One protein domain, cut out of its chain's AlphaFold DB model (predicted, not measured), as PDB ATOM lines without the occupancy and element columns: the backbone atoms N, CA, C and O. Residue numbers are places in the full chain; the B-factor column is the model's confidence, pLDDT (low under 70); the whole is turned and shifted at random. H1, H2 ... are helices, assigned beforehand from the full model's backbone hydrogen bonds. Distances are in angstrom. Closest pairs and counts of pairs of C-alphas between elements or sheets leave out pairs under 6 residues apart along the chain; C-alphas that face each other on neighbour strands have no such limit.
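AT A GLANCE: This is residues 10 to 53 of the 140 residues of an uncharacterized protein of Punica granatum (UniProt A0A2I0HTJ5). Two long helices, H1 and H2, make the two arms of an open V, meeting near a corner where a tight link joins the end of H1 to the start of H2. Residues 10 to 23 of H1 and residues 37 to 53 stick out free. The printed part has 44 residues, with two named helices and no named strand, and its class is all helix. It is only just extended, close to loose, with a radius of gyration of the C-alphas of 14.0 A, and flat, spanning 36 by 31 by 7 A.

IN THESE COORDINATES: Find C-alpha 10 at (190.251, 231.576, 286.094); from there H1, residues 10 to 29, runs 28.8 A to C-alpha 29. H2, residues 33 to 52, runs 29.1 A and ends at C-alpha 52 at (184.632, 198.076, 294.506).

HOW THE PARTS SIT: Look at Leu 27 and Ser 33, whose C-alphas, the closest of H1 and H2, are 5.9 A apart. The helices are close but not clearly touching. They run opposite ways at a steep tilt of 57 degrees. Every O i to N i+4 pair is within hydrogen-bond range in H1, and 14 of 16 in H2.

THE WHOLE: The C-alphas of Gln 29 and Ser 53, the two farthest apart, are 37.3 A apart. The printed part has no cut. Look for pLDDT under 70 at residue 27, residues 32 to 34 and residues 50 to 53.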
ATOM      1  N   LEU A  10     190.925 230.544 285.299       73.12
ATOM      2  CA  LEU A  10     190.251 231.576 286.094       73.12
ATOM      3  C   LEU A  10     188.812 231.805 285.625       73.12
ATOM      4  O   LEU A  10     187.909 231.880 286.460       73.12
ATOM      5  N   PHE A  11     188.587 231.842 284.309       76.50
ATOM      6  CA  PHE A  11     187.239 231.930 283.747       76.50
ATOM      7  C   PHE A  11     186.381 230.731 284.143       76.50
ATOM      8  O   PHE A  11     185.221 230.912 284.511       76.50
ATOM      9  N   TRP A  12     186.954 229.525 284.175       73.62
ATOM     10  CA  TRP A  12     186.220 228.353 284.643       73.62
ATOM     11  C   TRP A  12     185.881 228.413 286.131       73.62
ATOM     12  O   TRP A  12     184.759 228.080 286.503       73.62
ATOM     13  N   LYS A  13     186.790 228.899 286.988       75.62
ATOM     14  CA  LYS A  13     186.502 229.076 288.426       75.62
ATOM     15  C   LYS A  13     185.387 230.095 288.662       75.62
ATOM     16  O   LYS A  13     184.510 229.853 289.490       75.62
ATOM     17  N   MET A  14     185.386 231.200 287.914       80.56
ATOM     18  CA  MET A  14     184.321 232.201 288.007       80.56
ATOM     19  C   MET A  14     182.988 231.680 287.463       80.56
ATOM     20  O   MET A  14     181.959 231.833 288.124       80.56
ATOM     21  N   GLY A  15     183.003 231.007 286.310       78.00
ATOM     22  CA  GLY A  15     181.809 230.421 285.702       78.00
ATOM     23  C   GLY A  15     181.170 229.345 286.578       78.00
ATOM     24  O   GLY A  15     179.958 229.356 286.769       78.00
ATOM     25  N   LEU A  16     181.976 228.471 287.186       80.69
ATOM     26  CA  LEU A  16     181.486 227.415 288.073       80.69
ATOM     27  C   LEU A  16     180.855 227.990 289.352       80.69
ATOM     28  O   LEU A  16     179.822 227.504 289.806       80.69
ATOM     29  N   SER A  17     181.430 229.060 289.908       82.44
ATOM     30  CA  SER A  17     180.904 229.712 291.114       82.44
ATOM     31  C   SER A  17     179.592 230.462 290.855       82.44
ATOM     32  O   SER A  17     178.660 230.366 291.658       82.44
ATOM     33  N   ILE A  18     179.498 231.214 289.750       85.88
ATOM     34  CA  ILE A  18     178.256 231.908 289.365       85.88
ATOM     35  C   ILE A  18     177.176 230.889 288.976       85.88
ATOM     36  O   ILE A  18     176.035 230.990 289.432       85.88
ATOM     37  N   GLY A  19     177.557 229.877 288.192       81.88
ATOM     38  CA  GLY A  19     176.666 228.827 287.718       81.88
ATOM     39  C   GLY A  19     176.114 227.990 288.864       81.88
ATOM     40  O   GLY A  19     174.914 227.751 288.912       81.88
ATOM     41  N   GLY A  20     176.946 227.629 289.844       81.25
ATOM     42  CA  GLY A  20     176.518 226.855 291.010       81.25
ATOM     43  C   GLY A  20     175.456 227.570 291.847       81.25
ATOM     44  O   GLY A  20     174.479 226.953 292.264       81.25
ATOM     45  N   ARG A  21     175.584 228.891 292.042       82.25
ATOM     46  CA  ARG A  21     174.575 229.673 292.775       82.25
ATOM     47  C   ARG A  21     173.270 229.796 291.993       82.25
ATOM     48  O   ARG A  21     172.210 229.572 292.570       82.25
ATOM     49  N   ALA A  22     173.336 230.106 290.699       81.56
ATOM     50  CA  ALA A  22     172.148 230.203 289.849       81.56
ATOM     51  C   ALA A  22     171.408 228.858 289.744       81.56
ATOM     52  O   ALA A  22     170.190 228.809 289.897       81.56
ATOM     53  N   LEU A  23     172.154 227.764 289.572       79.38
ATOM     54  CA  LEU A  23     171.616 226.408 289.527       79.38
ATOM     55  C   LEU A  23     170.979 226.014 290.865       79.38
ATOM     56  O   LEU A  23     169.884 225.465 290.879       79.38
ATOM     57  N   SER A  24     171.608 226.359 291.993       76.69
ATOM     58  CA  SER A  24     171.036 226.117 293.322       76.69
ATOM     59  C   SER A  24     169.729 226.885 293.540       76.69
ATOM     60  O   SER A  24     168.795 226.331 294.116       76.69
ATOM     61  N   PHE A  25     169.632 228.131 293.068       79.44
ATOM     62  CA  PHE A  25     168.388 228.900 293.140       79.44
ATOM     63  C   PHE A  25     167.303 228.322 292.230       79.44
ATOM     64  O   PHE A  25     166.172 228.169 292.681       79.44
ATOM     65  N   ALA A  26     167.643 227.938 290.997       76.00
ATOM     66  CA  ALA A  26     166.703 227.321 290.063       76.00
ATOM     67  C   ALA A  26     166.163 225.981 290.592       76.00
ATOM     68  O   ALA A  26     164.962 225.732 290.539       76.00
ATOM     69  N   LEU A  27     167.026 225.148 291.179       69.38
ATOM     70  CA  LEU A  27     166.638 223.863 291.768       69.38
ATOM     71  C   LEU A  27     165.794 224.028 293.037       69.38
ATOM     72  O   LEU A  27     164.843 223.271 293.234       69.38
ATOM     73  N   CYS A  28     166.094 225.030 293.869       71.06
ATOM     74  CA  CYS A  28     165.228 225.401 294.990       71.06
ATOM     75  C   CYS A  28     163.862 225.901 294.508       71.06
ATOM     76  O   CYS A  28     162.845 225.564 295.107       71.06
ATOM     77  N   GLN A  29     163.827 226.671 293.420       77.12
ATOM     78  CA  GLN A  29     162.593 227.224 292.871       77.12
ATOM     79  C   GLN A  29     161.726 226.160 292.180       77.12
ATOM     80  O   GLN A  29     160.504 226.241 292.243       77.12
ATOM     81  N   MET A  30     162.341 225.131 291.591       76.19
ATOM     82  CA  MET A  30     161.651 223.973 291.010       76.19
ATOM     83  C   MET A  30     161.222 222.906 292.033       76.19
ATOM     84  O   MET A  30     160.618 221.909 291.647       76.19
ATOM     85  N   GLY A  31     161.523 223.072 293.328       70.81
ATOM     86  CA  GLY A  31     161.172 222.082 294.356       70.81
ATOM     87  C   GLY A  31     162.011 220.795 294.314       70.81
ATOM     88  O   GLY A  31     161.679 219.817 294.979       70.81
ATOM     89  N   CYS A  32     163.127 220.785 293.577       65.00
ATOM     90  CA  CYS A  32     164.013 219.624 293.421       65.00
ATOM     91  C   CYS A  32     165.140 219.558 294.471       65.00
ATOM     92  O   CYS A  32     166.081 218.778 294.313       65.00
ATOM     93  N   SER A  33     165.080 220.360 295.537       68.31
ATOM     94  CA  SER A  33     166.154 220.446 296.537       68.31
ATOM     95  C   SER A  33     166.336 219.157 297.349       68.31
ATOM     96  O   SER A  33     167.461 218.835 297.726       68.31
ATOM     97  N   GLY A  34     165.270 218.377 297.561       67.94
ATOM     98  CA  GLY A  34     165.346 217.087 298.260       67.94
ATOM     99  C   GLY A  34     165.837 215.929 297.381       67.94
ATOM    100  O   GLY A  34     166.645 215.111 297.816       67.94
ATOM    101  N   GLY A  35     165.389 215.875 296.122       72.19
ATOM    102  CA  GLY A  35     165.706 214.772 295.208       72.19
ATOM    103  C   GLY A  35     167.148 214.790 294.701       72.19
ATOM    104  O   GLY A  35     167.761 213.735 294.556       72.19
ATOM    105  N   LEU A  36     167.725 215.976 294.484       77.75
ATOM    106  CA  LEU A  36     169.092 216.099 293.974       77.75
ATOM    107  C   LEU A  36     170.135 215.591 294.978       77.75
ATOM    108  O   LEU A  36     171.080 214.914 294.588       77.75
ATOM    109  N   ALA A  37     169.959 215.884 296.270       76.06
ATOM    110  CA  ALA A  37     170.864 215.399 297.309       76.06
ATOM    111  C   ALA A  37     170.874 213.864 297.355       76.06
ATOM    112  O   ALA A  37     171.939 213.249 297.381       76.06
ATOM    113  N   LEU A  38     169.692 213.245 297.268       76.00
ATOM    114  CA  LEU A  38     169.562 211.792 297.180       76.00
ATOM    115  C   LEU A  38     170.174 211.242 295.888       76.00
ATOM    116  O   LEU A  38     170.862 210.231 295.946       76.00
ATOM    117  N   ALA A  39     169.993 211.915 294.748       82.94
ATOM    118  CA  ALA A  39     170.586 211.504 293.476       82.94
ATOM    119  C   ALA A  39     172.122 211.553 293.503       82.94
ATOM    120  O   ALA A  39     172.765 210.634 293.010       82.94
ATOM    121  N   ILE A  40     172.715 212.581 294.120       85.62
ATOM    122  CA  ILE A  40     174.175 212.701 294.272       85.62
ATOM    123  C   ILE A  40     174.709 211.610 295.203       85.62
ATOM    124  O   ILE A  40     175.690 210.950 294.869       85.62
ATOM    125  N   VAL A  41     174.057 211.380 296.346       85.06
ATOM    126  CA  VAL A  41     174.444 210.314 297.283       85.06
ATOM    127  C   VAL A  41     174.291 208.937 296.635       85.06
ATOM    128  O   VAL A  41     175.172 208.092 296.771       85.06
ATOM    129  N   PHE A  42     173.209 208.715 295.890       85.94
ATOM    130  CA  PHE A  42     172.965 207.471 295.171       85.94
ATOM    131  C   PHE A  42     173.991 207.248 294.057       85.94
ATOM    132  O   PHE A  42     174.555 206.163 293.965       85.94
ATOM    133  N   ALA A  43     174.300 208.276 293.264       87.69
ATOM    134  CA  ALA A  43     175.321 208.211 292.224       87.69
ATOM    135  C   ALA A  43     176.720 207.966 292.806       87.69
ATOM    136  O   ALA A  43     177.455 207.135 292.286       87.69
ATOM    137  N   GLY A  44     177.074 208.624 293.915       86.81
ATOM    138  CA  GLY A  44     178.335 208.381 294.617       86.81
ATOM    139  C   GLY A  44     178.423 206.958 295.166       86.81
ATOM    140  O   GLY A  44     179.435 206.286 294.986       86.81
ATOM    141  N   LYS A  45     177.338 206.456 295.763       83.38
ATOM    142  CA  LYS A  45     177.258 205.072 296.238       83.38
ATOM    143  C   LYS A  45     177.351 204.071 295.084       83.38
ATOM    144  O   LYS A  45     178.030 203.060 295.233       83.38
ATOM    145  N   ALA A  46     176.732 204.359 293.940       81.88
ATOM    146  CA  ALA A  46     176.823 203.538 292.736       81.88
ATOM    147  C   ALA A  46     178.239 203.544 292.143       81.88
ATOM    148  O   ALA A  46     178.727 202.482 291.782       81.88
ATOM    149  N   LEU A  47     178.922 204.695 292.106       85.25
ATOM    150  CA  LEU A  47     180.311 204.788 291.645       85.25
ATOM    151  C   LEU A  47     181.262 204.013 292.556       85.25
ATOM    152  O   LEU A  47     182.056 203.222 292.070       85.25
ATOM    153  N   LEU A  48     181.157 204.200 293.874       80.12
ATOM    154  CA  LEU A  48     181.974 203.460 294.838       80.12
ATOM    155  C   LEU A  48     181.691 201.959 294.773       80.12
ATOM    156  O   LEU A  48     182.612 201.157 294.847       80.12
ATOM    157  N   THR A  49     180.427 201.574 294.593       71.88
ATOM    158  CA  THR A  49     180.058 200.167 294.403       71.88
ATOM    159  C   THR A  49     180.581 199.630 293.075       71.88
ATOM    160  O   THR A  49     180.989 198.482 293.041       71.88
ATOM    161  N   ALA A  50     180.611 200.424 292.004       66.44
ATOM    162  CA  ALA A  50     181.181 200.031 290.716       66.44
ATOM    163  C   ALA A  50     182.713 199.914 290.759       66.44
ATOM    164  O   ALA A  50     183.251 198.980 290.184       66.44
ATOM    165  N   GLU A  51     183.406 200.798 291.479       58.97
ATOM    166  CA  GLU A  51     184.860 200.719 291.692       58.97
ATOM    167  C   GLU A  51     185.221 199.501 292.557       58.97
ATOM    168  O   GLU A  51     186.083 198.707 292.190       58.97
ATOM    169  N   VAL A  52     184.487 199.272 293.652       55.81
ATOM    170  CA  VAL A  52     184.632 198.076 294.506       55.81
ATOM    171  C   VAL A  52     184.155 196.800 293.797       55.81
ATOM    172  O   VAL A  52     184.620 195.708 294.109       55.81
ATOM    173  N   SER A  53     183.269 196.932 292.808       52.06
ATOM    174  CA  SER A  53     182.828 195.855 291.914       52.06
ATOM    175  C   SER A  53     183.535 195.914 290.565       52.06
ATOM    176  O   SER A  53     182.991 195.445 289.565       52.06
TER     177      SER A  53